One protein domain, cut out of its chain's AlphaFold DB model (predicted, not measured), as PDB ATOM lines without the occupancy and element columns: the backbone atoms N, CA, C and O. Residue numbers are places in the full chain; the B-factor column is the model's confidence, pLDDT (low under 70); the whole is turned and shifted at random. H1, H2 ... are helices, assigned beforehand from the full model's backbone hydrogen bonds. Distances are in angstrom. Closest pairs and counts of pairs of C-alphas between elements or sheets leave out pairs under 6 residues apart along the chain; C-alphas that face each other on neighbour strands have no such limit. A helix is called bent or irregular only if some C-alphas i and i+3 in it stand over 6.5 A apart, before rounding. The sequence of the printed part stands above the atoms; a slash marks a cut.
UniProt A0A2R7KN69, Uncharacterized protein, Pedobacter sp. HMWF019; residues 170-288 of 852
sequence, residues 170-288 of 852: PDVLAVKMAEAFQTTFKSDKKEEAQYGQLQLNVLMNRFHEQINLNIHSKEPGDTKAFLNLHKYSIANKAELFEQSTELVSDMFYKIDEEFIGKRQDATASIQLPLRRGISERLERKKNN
ATOM      1  N   PRO A 170     -40.986 -15.060   9.977       86.06
ATOM      2  CA  PRO A 170     -39.722 -14.495   9.484       86.06
ATOM      3  C   PRO A 170     -39.840 -13.737   8.159       86.06
ATOM      4  O   PRO A 170     -39.136 -12.751   7.948       86.06
ATOM      5  N   ASP A 171     -40.746 -14.155   7.274       82.50
ATOM      6  CA  ASP A 171     -40.982 -13.462   6.007       82.50
ATOM      7  C   ASP A 171     -41.649 -12.100   6.219       82.50
ATOM      8  O   ASP A 171     -41.262 -11.111   5.598       82.50
ATOM      9  N   VAL A 172     -42.593 -12.003   7.161       87.31
ATOM     10  CA  VAL A 172     -43.211 -10.721   7.534       87.31
ATOM     11  C   VAL A 172     -42.181  -9.799   8.181       87.31
ATOM     12  O   VAL A 172     -42.173  -8.595   7.911       87.31
ATOM     13  N   LEU A 173     -41.265 -10.349   8.985       89.38
ATOM     14  CA  LEU A 173     -40.107  -9.602   9.476       89.38
ATOM     15  C   LEU A 173     -39.236  -9.096   8.318       89.38
ATOM     16  O   LEU A 173     -38.858  -7.925   8.322       89.38
ATOM     17  N   ALA A 174     -38.941  -9.942   7.329       86.00
ATOM     18  CA  ALA A 174     -38.122  -9.565   6.181       86.00
ATOM     19  C   ALA A 174     -38.749  -8.404   5.389       86.00
ATOM     20  O   ALA A 174     -38.045  -7.456   5.045       86.00
ATOM     21  N   VAL A 175     -40.072  -8.423   5.179       85.69
ATOM     22  CA  VAL A 175     -40.810  -7.310   4.554       85.69
ATOM     23  C   VAL A 175     -40.659  -6.028   5.376       85.69
ATOM     24  O   VAL A 175     -40.211  -5.012   4.846       85.69
ATOM     25  N   LYS A 176     -40.955  -6.075   6.682       89.75
ATOM     26  CA  LYS A 176     -40.872  -4.894   7.560       89.75
ATOM     27  C   LYS A 176     -39.462  -4.308   7.627       89.75
ATOM     28  O   LYS A 176     -39.286  -3.093   7.597       89.75
ATOM     29  N   MET A 177     -38.440  -5.157   7.700       90.19
ATOM     30  CA  MET A 177     -37.052  -4.697   7.716       90.19
ATOM     31  C   MET A 177     -36.620  -4.128   6.365       90.19
ATOM     32  O   MET A 177     -35.901  -3.133   6.336       90.19
ATOM     33  N   ALA A 178     -37.070  -4.703   5.249       88.25
ATOM     34  CA  ALA A 178     -36.818  -4.136   3.930       88.25
ATOM     35  C   ALA A 178     -37.452  -2.745   3.774       88.25
ATOM     36  O   ALA A 178     -36.795  -1.828   3.282       88.25
ATOM     37  N   GLU A 179     -38.684  -2.550   4.254       88.31
ATOM     38  CA  GLU A 179     -39.338  -1.235   4.316       88.31
ATOM     39  C   GLU A 179     -38.551  -0.243   5.187       88.31
ATOM     40  O   GLU A 179     -38.373   0.920   4.807       88.31
ATOM     41  N   ALA A 180     -38.008  -0.699   6.322       89.81
ATOM     42  CA  ALA A 180     -37.144   0.114   7.174       89.81
ATOM     43  C   ALA A 180     -35.838   0.509   6.457       89.81
ATOM     44  O   ALA A 180     -35.438   1.678   6.502       89.81
ATOM     45  N   PHE A 181     -35.203  -0.419   5.727       88.88
ATOM     46  CA  PHE A 181     -34.036  -0.118   4.891       88.88
ATOM     47  C   PHE A 181     -34.373   0.916   3.814       88.88
ATOM     48  O   PHE A 181     -33.657   1.906   3.688       88.88
ATOM     49  N   GLN A 182     -35.481   0.743   3.086       87.38
ATOM     50  CA  GLN A 182     -35.928   1.697   2.064       87.38
ATOM     51  C   GLN A 182     -36.196   3.089   2.641       87.38
ATOM     52  O   GLN A 182     -35.809   4.090   2.039       87.38
ATOM     53  N   THR A 183     -36.847   3.163   3.801       87.44
ATOM     54  CA  THR A 183     -37.165   4.435   4.464       87.44
ATOM     55  C   THR A 183     -35.893   5.157   4.888       87.44
ATOM     56  O   THR A 183     -35.723   6.338   4.598       87.44
ATOM     57  N   THR A 184     -34.951   4.427   5.487       86.38
ATOM     58  CA  THR A 184     -33.659   4.979   5.912       86.38
ATOM     59  C   THR A 184     -32.832   5.458   4.716       86.38
ATOM     60  O   THR A 184     -32.147   6.475   4.794       86.38
ATOM     61  N   PHE A 185     -32.924   4.759   3.583       82.69
ATOM     62  CA  PHE A 185     -32.232   5.114   2.346       82.69
ATOM     63  C   PHE A 185     -32.763   6.401   1.694       82.69
ATOM     64  O   PHE A 185     -32.015   7.082   0.999       82.69
ATOM     65  N   LYS A 186     -34.042   6.735   1.913       80.56
ATOM     66  CA  LYS A 186     -34.700   7.943   1.384       80.56
ATOM     67  C   LYS A 186     -34.466   9.200   2.229       80.56
ATOM     68  O   LYS A 186     -34.963  10.253   1.856       80.56
ATOM     69  N   SER A 187     -33.765   9.102   3.359       80.12
ATOM     70  CA  SER A 187     -33.488  10.265   4.206       80.12
ATOM     71  C   SER A 187     -32.555  11.257   3.503       80.12
ATOM     72  O   SER A 187     -31.495  10.870   3.007       80.12
ATOM     73  N   ASP A 188     -32.922  12.541   3.512       71.00
ATOM     74  CA  ASP A 188     -32.162  13.628   2.874       71.00
ATOM     75  C   ASP A 188     -30.804  13.887   3.550       71.00
ATOM     76  O   ASP A 188     -29.883  14.451   2.954       71.00
ATOM     77  N   LYS A 189     -30.645  13.450   4.804       82.94
ATOM     78  CA  LYS A 189     -29.411  13.613   5.573       82.94
ATOM     79  C   LYS A 189     -28.547  12.360   5.483       82.94
ATOM     80  O   LYS A 189     -28.807  11.350   6.139       82.94
ATOM     81  N   LYS A 190     -27.462  12.460   4.711       80.25
ATOM     82  CA  LYS A 190     -26.538  11.352   4.408       80.25
ATOM     83  C   LYS A 190     -26.003  10.629   5.653       80.25
ATOM     84  O   LYS A 190     -25.981   9.401   5.664       80.25
ATOM     85  N   GLU A 191     -25.593  11.356   6.692       80.88
ATOM     86  CA  GLU A 191     -25.029  10.757   7.915       80.88
ATOM     87  C   GLU A 191     -26.081   9.992   8.732       80.88
ATOM     88  O   GLU A 191     -25.839   8.860   9.153       80.88
ATOM     89  N   GLU A 192     -27.280  10.560   8.891       81.12
ATOM     90  CA  GLU A 192     -28.400   9.904   9.579       81.12
ATOM     91  C   GLU A 192     -28.842   8.637   8.823       81.12
ATOM     92  O   GLU A 192     -29.083   7.595   9.438       81.12
ATOM     93  N   ALA A 193     -28.861   8.689   7.485       83.19
ATOM     94  CA  ALA A 193     -29.158   7.542   6.631       83.19
ATOM     95  C   ALA A 193     -28.124   6.411   6.790       83.19
ATOM     96  O   ALA A 193     -28.486   5.239   6.894       83.19
ATOM     97  N   GLN A 194     -26.830   6.739   6.821       85.31
ATOM     98  CA  GLN A 194     -25.763   5.748   6.982       85.31
ATOM     99  C   GLN A 194     -25.794   5.096   8.364       85.31
ATOM    100  O   GLN A 194     -25.722   3.869   8.472       85.31
ATOM    101  N   TYR A 195     -25.949   5.898   9.417       85.88
ATOM    102  CA  TYR A 195     -26.034   5.391  10.781       85.88
ATOM    103  C   TYR A 195     -27.259   4.488  10.976       85.88
ATOM    104  O   TYR A 195     -27.124   3.381  11.500       85.88
ATOM    105  N   GLY A 196     -28.430   4.898  10.478       86.75
ATOM    106  CA  GLY A 196     -29.637   4.068  10.517       86.75
ATOM    107  C   GLY A 196     -29.459   2.736   9.777       86.75
ATOM    108  O   GLY A 196     -29.848   1.686  10.285       86.75
ATOM    109  N   GLN A 197     -28.785   2.735   8.622       89.38
ATOM    110  CA  GLN A 197     -28.492   1.502   7.884       89.38
ATOM    111  C   GLN A 197     -27.540   0.576   8.650       89.38
ATOM    112  O   GLN A 197     -27.769  -0.632   8.694       89.38
ATOM    113  N   LEU A 198     -26.501   1.116   9.298       89.69
ATOM    114  CA  LEU A 198     -25.613   0.327  10.157       89.69
ATOM    115  C   LEU A 198     -26.376  -0.298  11.332       89.69
ATOM    116  O   LEU A 198     -26.154  -1.470  11.642       89.69
ATOM    117  N   GLN A 199     -27.300   0.440  11.953       88.44
ATOM    118  CA  GLN A 199     -28.148  -0.089  13.022       88.44
ATOM    119  C   GLN A 199     -29.033  -1.241  12.537       88.44
ATOM    120  O   GLN A 199     -29.061  -2.298  13.171       88.44
ATOM    121  N   LEU A 200     -29.699  -1.075  11.389       91.56
ATOM    122  CA  LEU A 200     -30.498  -2.137  10.774       91.56
ATOM    123  C   LEU A 200     -29.639  -3.354  10.418       91.56
ATOM    124  O   LEU A 200     -30.062  -4.486  10.647       91.56
ATOM    125  N   ASN A 201     -28.404  -3.143   9.953       92.00
ATOM    126  CA  ASN A 201     -27.478  -4.236   9.661       92.00
ATOM    127  C   ASN A 201     -27.077  -5.025  10.918       92.00
ATOM    128  O   ASN A 201     -26.971  -6.252  10.895       92.00
ATOM    129  N   VAL A 202     -26.865  -4.341  12.045       89.44
ATOM    130  CA  VAL A 202     -26.592  -5.000  13.332       89.44
ATOM    131  C   VAL A 202     -27.812  -5.790  13.810       89.44
ATOM    132  O   VAL A 202     -27.657  -6.927  14.256       89.44
ATOM    133  N   LEU A 203     -29.020  -5.231  13.691       90.06
ATOM    134  CA  LEU A 203     -30.260  -5.933  14.038       90.06
ATOM    135  C   LEU A 203     -30.479  -7.172  13.164       90.06
ATOM    136  O   LEU A 203     -30.819  -8.228  13.690       90.06
ATOM    137  N   MET A 204     -30.209  -7.077  11.860       90.88
ATOM    138  CA  MET A 204     -30.387  -8.189  10.928       90.88
ATOM    139  C   MET A 204     -29.499  -9.385  11.278       90.88
ATOM    140  O   MET A 204     -29.978 -10.516  11.308       90.88
ATOM    141  N   ASN A 205     -28.232  -9.138  11.627       88.06
ATOM    142  CA  ASN A 205     -27.332 -10.194  12.100       88.06
ATOM    143  C   ASN A 205     -27.882 -10.879  13.363       88.06
ATOM    144  O   ASN A 205     -27.898 -12.104  13.450       88.06
ATOM    145  N   ARG A 206     -28.427 -10.106  14.314       87.31
ATOM    146  CA  ARG A 206     -29.028 -10.663  15.540       87.31
ATOM    147  C   ARG A 206     -30.268 -11.508  15.262       87.31
ATOM    148  O   ARG A 206     -30.523 -12.460  15.995       87.31
ATOM    149  N   PHE A 207     -31.083 -11.148  14.272       88.12
ATOM    150  CA  PHE A 207     -32.236 -11.963  13.878       88.12
ATOM    151  C   PHE A 207     -31.809 -13.201  13.092       88.12
ATOM    152  O   PHE A 207     -32.389 -14.263  13.285       88.12
ATOM    153  N   HIS A 208     -30.760 -13.099  12.275       85.38
ATOM    154  CA  HIS A 208     -30.196 -14.253  11.587       85.38
ATOM    155  C   HIS A 208     -29.653 -15.290  12.568       85.38
ATOM    156  O   HIS A 208     -29.960 -16.469  12.422       85.38
ATOM    157  N   GLU A 209     -28.945 -14.862  13.616       80.56
ATOM    158  CA  GLU A 209     -28.549 -15.751  14.713       80.56
ATOM    159  C   GLU A 209     -29.766 -16.436  15.355       80.56
ATOM    160  O   GLU A 209     -29.740 -17.644  15.565       80.56
ATOM    161  N   GLN A 210     -30.857 -15.704  15.607       78.94
ATOM    162  CA  GLN A 210     -32.086 -16.252  16.203       78.94
ATOM    163  C   GLN A 210     -32.797 -17.269  15.303       78.94
ATOM    164  O   GLN A 210     -33.271 -18.291  15.795       78.94
ATOM    165  N   ILE A 211     -32.840 -17.030  13.994       76.88
ATOM    166  CA  ILE A 211     -33.455 -17.948  13.027       76.88
ATOM    167  C   ILE A 211     -32.573 -19.185  12.808       76.88
ATOM    168  O   ILE A 211     -33.083 -20.308  12.796       76.88
ATOM    169  N   ASN A 212     -31.247 -19.008  12.738       73.31
ATOM    170  CA  ASN A 212     -30.273 -20.102  12.643       73.31
ATOM    171  C   ASN A 212     -30.236 -20.991  13.885       73.31
ATOM    172  O   ASN A 212     -29.775 -22.130  13.807       73.31
ATOM    173  N   LEU A 213     -30.784 -20.540  15.019       70.50
ATOM    174  CA  LEU A 213     -31.099 -21.431  16.129       70.50
ATOM    175  C   LEU A 213     -32.166 -22.481  15.748       70.50
ATOM    176  O   LEU A 213     -32.669 -23.126  16.650       70.50
ATOM    177  N   ASN A 214     -32.474 -22.760  14.469       57.47
ATOM    178  CA  ASN A 214     -33.224 -23.921  13.955       57.47
ATOM    179  C   ASN A 214     -34.587 -24.124  14.640       57.47
ATOM    180  O   ASN A 214     -34.876 -25.213  15.145       57.47
ATOM    181  N   ILE A 215     -35.389 -23.064  14.742       53.84
ATOM    182  CA  ILE A 215     -36.732 -23.137  15.351       53.84
ATOM    183  C   ILE A 215     -37.782 -23.557  14.321       53.84
ATOM    184  O   ILE A 215     -38.755 -24.222  14.663       53.84
ATOM    185  N   HIS A 216     -37.539 -23.269  13.047       51.91
ATOM    186  CA  HIS A 216     -38.413 -23.688  11.966       51.91
ATOM    187  C   HIS A 216     -38.001 -25.075  11.471       51.91
ATOM    188  O   HIS A 216     -37.001 -25.237  10.785       51.91
ATOM    189  N   SER A 217     -38.805 -26.087  11.796       45.44
ATOM    190  CA  SER A 217     -38.762 -27.413  11.167       45.44
ATOM    191  C   SER A 217     -39.378 -27.425   9.760       45.44
ATOM    192  O   SER A 217     -39.687 -28.496   9.239       45.44
ATOM    193  N   LYS A 218     -39.655 -26.251   9.181       50.19
ATOM    194  CA  LYS A 218     -40.259 -26.124   7.856       50.19
ATOM    195  C   LYS A 218     -39.181 -26.131   6.779       50.19
ATOM    196  O   LYS A 218     -38.040 -25.753   7.031       50.19
ATOM    197  N   GLU A 219     -39.558 -26.632   5.608       47.66
ATOM    198  CA  GLU A 219     -38.671 -26.831   4.466       47.66
ATOM    199  C   GLU A 219     -37.856 -25.565   4.122       47.66
ATOM    200  O   GLU A 219     -38.342 -24.449   4.316       47.66
ATOM    201  N   PRO A 220     -36.636 -25.714   3.566       45.91
ATOM    202  CA  PRO A 220     -35.711 -24.612   3.272       45.91
ATOM    203  C   PRO A 220     -36.276 -23.446   2.428       45.91
ATOM    204  O   PRO A 220     -35.626 -22.406   2.333       45.91
ATOM    205  N   GLY A 221     -37.454 -23.595   1.809       50.53
ATOM    206  CA  GLY A 221     -38.125 -22.551   1.028       50.53
ATOM    207  C   GLY A 221     -38.761 -21.421   1.851       50.53
ATOM    208  O   GLY A 221     -38.767 -20.284   1.385       50.53
ATOM    209  N   ASP A 222     -39.203 -21.684   3.087       57.56
ATOM    210  CA  ASP A 222     -40.014 -20.761   3.918       57.56
ATOM    211  C   ASP A 222     -39.211 -19.607   4.574       57.56
ATOM    212  O   ASP A 222     -39.713 -18.906   5.447       57.56
ATOM    213  N   THR A 223     -37.935 -19.412   4.215       72.44
ATOM    214  CA  THR A 223     -37.092 -18.312   4.750       72.44
ATOM    215  C   THR A 223     -36.257 -17.603   3.683       72.44
ATOM    216  O   THR A 223     -35.346 -16.829   3.999       72.44
ATOM    217  N   LYS A 224     -36.551 -17.845   2.399       78.75
ATOM    218  CA  LYS A 224     -35.764 -17.321   1.271       78.75
ATOM    219  C   LYS A 224     -35.648 -15.792   1.308       78.75
ATOM    220  O   LYS A 224     -34.556 -15.252   1.120       78.75
ATOM    221  N   ALA A 225     -36.745 -15.100   1.622       80.50
ATOM    222  CA  ALA A 225     -36.771 -13.643   1.730       80.50
ATOM    223  C   ALA A 225     -35.865 -13.122   2.847       80.50
ATOM    224  O   ALA A 225     -35.064 -12.208   2.638       80.50
ATOM    225  N   PHE A 226     -35.932 -13.755   4.016       84.12
ATOM    226  CA  PHE A 226     -35.090 -13.404   5.149       84.12
ATOM    227  C   PHE A 226     -33.600 -13.648   4.860       84.12
ATOM    228  O   PHE A 226     -32.757 -12.801   5.163       84.12
ATOM    229  N   LEU A 227     -33.254 -14.776   4.230       85.25
ATOM    230  CA  LEU A 227     -31.866 -15.100   3.901       85.25
ATOM    231  C   LEU A 227     -31.270 -14.106   2.895       85.25
ATOM    232  O   LEU A 227     -30.131 -13.669   3.063       85.25
ATOM    233  N   ASN A 228     -32.036 -13.711   1.877       85.94
ATOM    234  CA  ASN A 228     -31.599 -12.701   0.916       85.94
ATOM    235  C   ASN A 228     -31.471 -11.312   1.550       85.94
ATOM    236  O   ASN A 228     -30.485 -10.621   1.290       85.94
ATOM    237  N   LEU A 229     -32.376 -10.938   2.459       88.06
ATOM    238  CA  LEU A 229     -32.230  -9.719   3.254       88.06
ATOM    239  C   LEU A 229     -30.968  -9.750   4.135       88.06
ATOM    240  O   LEU A 229     -30.293  -8.733   4.296       88.06
ATOM    241  N   HIS A 230     -30.610 -10.911   4.686       89.69
ATOM    242  CA  HIS A 230     -29.400 -11.051   5.492       89.69
ATOM    243  C   HIS A 230     -28.146 -10.884   4.630       89.69
ATOM    244  O   HIS A 230     -27.277 -10.080   4.961       89.69
ATOM    245  N   LYS A 231     -28.079 -11.566   3.478       90.38
ATOM    246  CA  LYS A 231     -26.991 -11.384   2.504       90.38
ATOM    247  C   LYS A 231     -26.863  -9.916   2.074       90.38
ATOM    248  O   LYS A 231     -25.751  -9.389   2.049       90.38
ATOM    249  N   TYR A 232     -27.988  -9.246   1.810       91.75
ATOM    250  CA  TYR A 232     -28.030  -7.811   1.521       91.75
ATOM    251  C   TYR A 232     -27.447  -6.985   2.661       91.75
ATOM    252  O   TYR A 232     -26.620  -6.114   2.423       91.75
ATOM    253  N   SER A 233     -27.824  -7.279   3.903       92.69
ATOM    254  CA  SER A 233     -27.301  -6.573   5.069       92.69
ATOM    255  C   SER A 233     -25.778  -6.687   5.196       92.69
ATOM    256  O   SER A 233     -25.109  -5.697   5.503       92.69
ATOM    257  N   ILE A 234     -25.207  -7.862   4.912       90.88
ATOM    258  CA  ILE A 234     -23.751  -8.059   4.912       90.88
ATOM    259  C   ILE A 234     -23.102  -7.244   3.779       90.88
ATOM    260  O   ILE A 234     -22.126  -6.537   4.028       90.88
ATOM    261  N   ALA A 235     -23.654  -7.296   2.562       89.62
ATOM    262  CA  ALA A 235     -23.143  -6.544   1.412       89.62
ATOM    263  C   ALA A 235     -23.216  -5.020   1.636       89.62
ATOM    264  O   ALA A 235     -22.226  -4.315   1.454       89.62
ATOM    265  N   ASN A 236     -24.348  -4.526   2.138       91.00
ATOM    266  CA  ASN A 236     -24.561  -3.123   2.492       91.00
ATOM    267  C   ASN A 236     -23.617  -2.664   3.617       91.00
ATOM    268  O   ASN A 236     -23.086  -1.557   3.590       91.00
ATOM    269  N   LYS A 237     -23.358  -3.520   4.614       91.44
ATOM    270  CA  LYS A 237     -22.368  -3.230   5.660       91.44
ATOM    271  C   LYS A 237     -20.963  -3.098   5.067       91.44
ATOM    272  O   LYS A 237     -20.278  -2.136   5.393       91.44
ATOM    273  N   ALA A 238     -20.545  -4.025   4.204       87.75
ATOM    274  CA  ALA A 238     -19.246  -3.963   3.527       87.75
ATOM    275  C   ALA A 238     -19.099  -2.683   2.686       87.75
ATOM    276  O   ALA A 238     -18.062  -2.026   2.739       87.75
ATOM    277  N   GLU A 239     -20.167  -2.289   1.991       87.12
ATOM    278  CA  GLU A 239     -20.234  -1.036   1.242       87.12
ATOM    279  C   GLU A 239     -20.092   0.203   2.144       87.12
ATOM    280  O   GLU A 239     -19.353   1.130   1.821       87.12
ATOM    281  N   LEU A 240     -20.781   0.229   3.288       86.50
ATOM    282  CA  LEU A 240     -20.709   1.329   4.258       86.50
ATOM    283  C   LEU A 240     -19.320   1.487   4.890       86.50
ATOM    284  O   LEU A 240     -18.977   2.592   5.294       86.50
ATOM    285  N   PHE A 241     -18.539   0.407   4.964       86.31
ATOM    286  CA  PHE A 241     -17.151   0.414   5.440       86.31
ATOM    287  C   PHE A 241     -16.119   0.597   4.319       86.31
ATOM    288  O   PHE A 241     -14.937   0.369   4.558       86.31
ATOM    289  N   GLU A 242     -16.553   0.989   3.116       84.44
ATOM    290  CA  GLU A 242     -15.674   1.301   1.980       84.44
ATOM    291  C   GLU A 242     -14.714   0.153   1.623       84.44
ATOM    292  O   GLU A 242     -13.575   0.365   1.206       84.44
ATOM    293  N   GLN A 243     -15.171  -1.096   1.778       81.50
ATOM    294  CA  GLN A 243     -14.423  -2.254   1.285       81.50
ATOM    295  C   GLN A 243     -14.307  -2.218  -0.246       81.50
ATOM    296  O   GLN A 243     -15.044  -1.493  -0.921       81.50
ATOM    297  N   SER A 244     -13.386  -3.013  -0.805       78.00
ATOM    298  CA  SER A 244     -13.142  -3.004  -2.249       78.00
ATOM    299  C   SER A 244     -14.438  -3.228  -3.032       78.00
ATOM    300  O   SER A 244     -15.271  -4.084  -2.725       78.00
ATOM    301  N   THR A 245     -14.618  -2.417  -4.065       73.25
ATOM    302  CA  THR A 245     -15.832  -2.360  -4.883       73.25
ATOM    303  C   THR A 245     -16.168  -3.692  -5.556       73.25
ATOM    304  O   THR A 245     -17.348  -4.003  -5.739       73.25
ATOM    305  N   GLU A 246     -15.149  -4.479  -5.898       71.44
ATOM    306  CA  GLU A 246     -15.248  -5.843  -6.431       71.44
ATOM    307  C   GLU A 246     -15.816  -6.812  -5.392       71.44
ATOM    308  O   GLU A 246     -16.814  -7.477  -5.662       71.44
ATOM    309  N   LEU A 247     -15.263  -6.816  -4.172       74.56
ATOM    310  CA  LEU A 247     -15.749  -7.653  -3.073       74.56
ATOM    311  C   LEU A 247     -17.216  -7.345  -2.753       74.56
ATOM    312  O   LEU A 247     -18.031  -8.256  -2.621       74.56
ATOM    313  N   VAL A 248     -17.571  -6.061  -2.683       81.06
ATOM    314  CA  VAL A 248     -18.948  -5.616  -2.425       81.06
ATOM    315  C   VAL A 248     -19.893  -6.086  -3.538       81.06
ATOM    316  O   VAL A 248     -20.977  -6.600  -3.262       81.06
ATOM    317  N   SER A 249     -19.470  -5.978  -4.798       76.00
ATOM    318  CA  SER A 249     -20.264  -6.410  -5.955       76.00
ATOM    319  C   SER A 249     -20.454  -7.933  -5.984       76.00
ATOM    320  O   SER A 249     -21.555  -8.407  -6.268       76.00
ATOM    321  N   ASP A 250     -19.432  -8.709  -5.616       76.94
ATOM    322  CA  ASP A 250     -19.508 -10.167  -5.454       76.94
ATOM    323  C   ASP A 250     -20.490 -10.580  -4.357       76.94
ATOM    324  O   ASP A 250     -21.203 -11.577  -4.492       76.94
ATOM    325  N   MET A 251     -20.543  -9.814  -3.268       83.00
ATOM    326  CA  MET A 251     -21.485 -10.046  -2.176       83.00
ATOM    327  C   MET A 251     -22.924  -9.758  -2.606       83.00
ATOM    328  O   MET A 251     -23.804 -10.570  -2.314       83.00
ATOM    329  N   PHE A 252     -23.163  -8.671  -3.347       84.00
ATOM    330  CA  PHE A 252     -24.488  -8.379  -3.900       84.00
ATOM    331  C   PHE A 252     -24.930  -9.403  -4.960       84.00
ATOM    332  O   PHE A 252     -26.109  -9.732  -5.023       84.00
ATOM    333  N   TYR A 253     -24.001  -9.972  -5.737       79.38
ATOM    334  CA  TYR A 253     -24.302 -10.988  -6.758       79.38
ATOM    335  C   TYR A 253     -24.805 -12.322  -6.176       79.38
ATOM    336  O   TYR A 253     -25.463 -13.098  -6.861       79.38
ATOM    337  N   LYS A 254     -24.513 -12.612  -4.902       81.69
ATOM    338  CA  LYS A 254     -24.982 -13.833  -4.217       81.69
ATOM    339  C   LYS A 254     -26.446 -13.761  -3.764       81.69
ATOM    340  O   LYS A 254     -26.940 -14.718  -3.158       81.69
ATOM    341  N   ILE A 255     -27.104 -12.623  -3.969       84.25
ATOM    342  CA  ILE A 255     -28.485 -12.364  -3.563       84.25
ATOM    343  C   ILE A 255     -29.388 -12.655  -4.755       84.25
ATOM    344  O   ILE A 255     -29.073 -12.254  -5.874       84.25
ATOM    345  N   ASP A 256     -30.492 -13.362  -4.520       79.31
ATOM    346  CA  ASP A 256     -31.376 -13.762  -5.612       79.31
ATOM    347  C   ASP A 256     -31.960 -12.533  -6.320       79.31
ATOM    348  O   ASP A 256     -32.355 -11.552  -5.685       79.31
ATOM    349  N   GLU A 257     -32.034 -12.602  -7.650       69.94
ATOM    350  CA  GLU A 257     -32.361 -11.454  -8.505       69.94
ATOM    351  C   GLU A 257     -33.736 -10.847  -8.214       69.94
ATOM    352  O   GLU A 257     -33.936  -9.646  -8.366       69.94
ATOM    353  N   GLU A 258     -34.679 -11.657  -7.735       69.50
ATOM    354  CA  GLU A 258     -36.012 -11.191  -7.355       69.50
ATOM    355  C   GLU A 258     -35.988 -10.187  -6.183       69.50
ATOM    356  O   GLU A 258     -36.944  -9.435  -6.015       69.50
ATOM    357  N   PHE A 259     -34.890 -10.116  -5.418       71.00
ATOM    358  CA  PHE A 259     -34.718  -9.191  -4.291       71.00
ATOM    359  C   PHE A 259     -33.898  -7.934  -4.631       71.00
ATOM    360  O   PHE A 259     -33.884  -6.978  -3.847       71.00
ATOM    361  N   ILE A 260     -33.213  -7.909  -5.785       65.69
ATOM    362  CA  ILE A 260     -32.292  -6.833  -6.182       65.69
ATOM    363  C   ILE A 260     -32.453  -6.477  -7.668       65.69
ATOM    364  O   ILE A 260     -32.120  -7.271  -8.541       65.69
ATOM    365  N   GLY A 261     -32.873  -5.239  -7.968       57.59
ATOM    366  CA  GLY A 261     -32.917  -4.706  -9.340       57.59
ATOM    367  C   GLY A 261     -34.093  -3.765  -9.626       57.59
ATOM    368  O   GLY A 261     -34.887  -3.449  -8.739       57.59
ATOM    369  N   LYS A 262     -34.210  -3.294 -10.880       49.06
ATOM    370  CA  LYS A 262     -35.342  -2.471 -11.349       49.06
ATOM    371  C   LYS A 262     -36.598  -3.332 -11.551       49.06
ATOM    372  O   LYS A 262     -36.544  -4.416 -12.117       49.06
ATOM    373  N   ARG A 263     -37.731  -2.828 -11.059       43.50
ATOM    374  CA  ARG A 263     -39.065  -3.458 -11.044       43.50
ATOM    375  C   ARG A 263     -39.542  -3.828 -12.458       43.50
ATOM    376  O   ARG A 263     -39.649  -2.931 -13.289       43.50
ATOM    377  N   GLN A 264     -39.865  -5.101 -12.702       42.06
ATOM    378  CA  GLN A 264     -40.578  -5.510 -13.923       42.06
ATOM    379  C   GLN A 264     -42.074  -5.775 -13.693       42.06
ATOM    380  O   GLN A 264     -42.833  -5.464 -14.595       42.06
ATOM    381  N   ASP A 265     -42.533  -6.173 -12.495       39.97
ATOM    382  CA  ASP A 265     -43.973  -6.356 -12.230       39.97
ATOM    383  C   ASP A 265     -44.398  -6.040 -10.782       39.97
ATOM    384  O   ASP A 265     -43.603  -6.052  -9.841       39.97
ATOM    385  N   ALA A 266     -45.673  -5.673 -10.607       39.22
ATOM    386  CA  ALA A 266     -46.206  -5.009  -9.412       39.22
ATOM    387  C   ALA A 266     -46.582  -5.931  -8.236       39.22
ATOM    388  O   ALA A 266     -47.027  -5.428  -7.203       39.22
ATOM    389  N   THR A 267     -46.406  -7.245  -8.341       39.56
ATOM    390  CA  THR A 267     -46.937  -8.192  -7.353       39.56
ATOM    391  C   THR A 267     -45.826  -8.983  -6.654       39.56
ATOM    392  O   THR A 267     -45.310  -9.950  -7.197       39.56
ATOM    393  N   ALA A 268     -45.533  -8.576  -5.412       46.31
ATOM    394  CA  ALA A 268     -44.940  -9.371  -4.323       46.31
ATOM    395  C   ALA A 268     -43.409  -9.553  -4.189       46.31
ATOM    396  O   ALA A 268     -43.002 -10.269  -3.277       46.31
ATOM    397  N   SER A 269     -42.540  -8.886  -4.958       56.72
ATOM    398  CA  SER A 269     -41.089  -8.944  -4.688       56.72
ATOM    399  C   SER A 269     -40.595  -7.804  -3.782       56.72
ATOM    400  O   SER A 269     -40.793  -6.617  -4.054       56.72
ATOM    401  N   ILE A 270     -39.951  -8.166  -2.668       65.19
ATOM    402  CA  ILE A 270     -39.268  -7.236  -1.759       65.19
ATOM    403  C   ILE A 270     -38.043  -6.673  -2.490       65.19
ATOM    404  O   ILE A 270     -37.065  -7.388  -2.673       65.19
ATOM    405  N   GLN A 271     -38.065  -5.399  -2.888       73.12
ATOM    406  CA  GLN A 271     -36.903  -4.763  -3.521       73.12
ATOM    407  C   GLN A 271     -36.029  -4.043  -2.500       73.12
ATOM    408  O   GLN A 271     -36.488  -3.143  -1.795       73.12
ATOM    409  N   LEU A 272     -34.752  -4.406  -2.442       81.94
ATOM    410  CA  LEU A 272     -33.797  -3.785  -1.531       81.94
ATOM    411  C   LEU A 272     -33.067  -2.624  -2.226       81.94
ATOM    412  O   LEU A 272     -32.697  -2.742  -3.396       81.94
ATOM    413  N   PRO A 273     -32.884  -1.475  -1.548       81.69
ATOM    414  CA  PRO A 273     -32.298  -0.300  -2.181       81.69
ATOM    415  C   PRO A 273     -30.807  -0.517  -2.476       81.69
ATOM    416  O   PRO A 273     -30.065  -1.006  -1.632       81.69
ATOM    417  N   LEU A 274     -30.343  -0.114  -3.659       80.69
ATOM    418  CA  LEU A 274     -28.921  -0.105  -4.018       80.69
ATOM    419  C   LEU A 274     -28.419   1.331  -4.163       80.69
ATOM    420  O   LEU A 274     -29.144   2.197  -4.663       80.69
ATOM    421  N   ARG A 275     -27.158   1.596  -3.799       76.31
ATOM    422  CA  ARG A 275     -26.527   2.878  -4.151       76.31
ATOM    423  C   ARG A 275     -26.281   2.969  -5.655       76.31
ATOM    424  O   ARG A 275     -26.088   1.968  -6.352       76.31
ATOM    425  N   ARG A 276     -26.278   4.209  -6.158       68.62
ATOM    426  CA  ARG A 276     -25.944   4.512  -7.558       68.62
ATOM    427  C   ARG A 276     -24.578   3.914  -7.909       68.62
ATOM    428  O   ARG A 276     -23.635   4.035  -7.135       68.62
ATOM    429  N   GLY A 277     -24.495   3.262  -9.067       65.56
ATOM    430  CA  GLY A 277     -23.295   2.578  -9.558       65.56
ATOM    431  C   GLY A 277     -23.238   1.074  -9.261       65.56
ATOM    432  O   GLY A 277     -22.715   0.334 -10.089       65.56
ATOM    433  N   ILE A 278     -23.824   0.577  -8.162       71.62
ATOM    434  CA  ILE A 278     -23.851  -0.878  -7.891       71.62
ATOM    435  C   ILE A 278     -24.823  -1.589  -8.831       71.62
ATOM    436  O   ILE A 278     -24.468  -2.614  -9.405       71.62
ATOM    437  N   SER A 279     -26.009  -1.017  -9.059       67.19
ATOM    438  CA  SER A 279     -26.986  -1.572 -10.013       67.19
ATOM    439  C   SER A 279     -26.393  -1.707 -11.419       67.19
ATOM    440  O   SER A 279     -26.529  -2.751 -12.043       67.19
ATOM    441  N   GLU A 280     -25.678  -0.681 -11.887       63.44
ATOM    442  CA  GLU A 280     -25.024  -0.678 -13.205       63.44
ATOM    443  C   GLU A 280     -23.898  -1.720 -13.281       63.44
ATOM    444  O   GLU A 280     -23.702  -2.359 -14.310       63.44
ATOM    445  N   ARG A 281     -23.155  -1.936 -12.188       63.16
ATOM    446  CA  ARG A 281     -22.093  -2.953 -12.121       63.16
ATOM    447  C   ARG A 281     -22.636  -4.376 -12.067       63.16
ATOM    448  O   ARG A 281     -22.068  -5.254 -12.710       63.16
ATOM    449  N   LEU A 282     -23.724  -4.606 -11.333       64.75
ATOM    450  CA  LEU A 282     -24.410  -5.899 -11.321       64.75
ATOM    451  C   LEU A 282     -24.934  -6.242 -12.720       64.75
ATOM    452  O   LEU A 282     -24.750  -7.371 -13.169       64.75
ATOM    453  N   GLU A 283     -25.489  -5.263 -13.441       57.34
ATOM    454  CA  GLU A 283     -25.890  -5.428 -14.845       57.34
ATOM    455  C   GLU A 283     -24.687  -5.719 -15.761       57.34
ATOM    456  O   GLU A 283     -24.748  -6.646 -16.566       57.34
ATOM    457  N   ARG A 284     -23.542  -5.041 -15.577       55.97
ATOM    458  CA  ARG A 284     -22.300  -5.355 -16.316       55.97
ATOM    459  C   ARG A 284     -21.797  -6.776 -16.056       55.97
ATOM    460  O   ARG A 284     -21.347  -7.439 -16.985       55.97
ATOM    461  N   LYS A 285     -21.883  -7.264 -14.815       55.59
ATOM    462  CA  LYS A 285     -21.409  -8.606 -14.448       55.59
ATOM    463  C   LYS A 285     -22.321  -9.722 -14.976       55.59
ATOM    464  O   LYS A 285     -21.826 -10.813 -15.247       55.59
ATOM    465  N   LYS A 286     -23.621  -9.452 -15.160       51.41
ATOM    466  CA  LYS A 286     -24.578 -10.388 -15.785       51.41
ATOM    467  C   LYS A 286     -24.306 -10.638 -17.274       51.41
ATOM    468  O   LYS A 286     -24.668 -11.697 -17.768       51.41
ATOM    469  N   ASN A 287     -23.626  -9.722 -17.964       44.81
ATOM    470  CA  ASN A 287     -23.417  -9.787 -19.414       44.81
ATOM    471  C   ASN A 287     -22.095 -10.453 -19.849       44.81
ATOM    472  O   ASN A 287     -21.676 -10.265 -20.991       44.81
ATOM    473  N   ASN A 288     -21.424 -11.219 -18.981       51.94
ATOM    474  CA  ASN A 288     -20.110 -11.796 -19.280       51.94
ATOM    475  C   ASN A 288     -20.193 -13.243 -19.788       51.94
ATOM    476  O   ASN A 288     -20.802 -14.102 -19.156       51.94
TER     477      ASN A 288
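This is residues 170 to 288 of the 852 residues of an uncharacterized protein of Pedobacter sp. HMWF019 (UniProt A0A2R7KN69). Three helices, H1, H2 and H3, make an up-and-down bundle, their centres at the corners of a triangle. H4 folds back along the later part of H3, and beyond it H5 crosses H4, while a wide loop of residues 254 to 277 runs out from H4 and returns to H5. The printed part has 119 residues, with five named helices in the order H1 to H5 and no named strand; the class is all helix. The whole is compact and rounded, with a radius of gyration of the C-alphas of 14.3 A and spans of 39 by 35 by 29 A.

H1, residues 170 to 185, touches H2, residues 190 to 212, in a helical hairpin; they run opposite ways at a shallow tilt of 12 degrees, and their closest C-alphas, of Thr 184 and Ala 193, are 5.2 A apart. H3, residues 220 to 240, is the hub, touching three other helices. It is irregular, with C-alphas 222 and 225 8.1 A apart, and has a kink of 34 degrees near residue 227. H2 and H3 touch in a second hairpin, opposite ways at 36 degrees, only just a steep tilt; their closest C-alphas, of Asn 201 and Ser 233, are 5.2 A apart. With residues 222 to 229 alone H3 touches H1, the same way at a shallow tilt of 24 degrees; the closest C-alphas, of Ala 174 and Phe 226, are 5.0 A apart. With residues 231 to 239 alone H3 touches H4, residues 245 to 253, in a third hairpin at a shallow tilt of 13 degrees; the closest C-alphas, of Ala 235 and Met 251, are 5.3 A apart. H5, residues 278 to 286, touches H4 at 71 degrees, only just about perpendicular; the closest C-alphas, of Ser 249 and Leu 282, are 6.8 A apart. H5 is apart from H1, H2 and H3. Every O i to N i+4 pair is within hydrogen-bond range in H1, H2, H4 and H5, and 14 of 17 are in H3.

H1 begins at C-alpha 170, (-39.722, -14.495, 9.484), and is 22.2 A long from first to last C-alpha. H2 is the longest helix, 32.7 A, and H3 measures 30.0 A. H4 is 12.2 A long. H5, 12.4 A long, ends at C-alpha 286, (-24.578, -10.388, -15.785).

The two C-alphas farthest apart, of Lys 189 and Ser 217, are 42.4 A apart. The printed part has no cut. The link from H4 to H5, 24 residues, is long. The mean pLDDT of the printed part is 75.4; 34 residues are under 70, among them residues 214 to 222, 260 to 270 and 279 to 288.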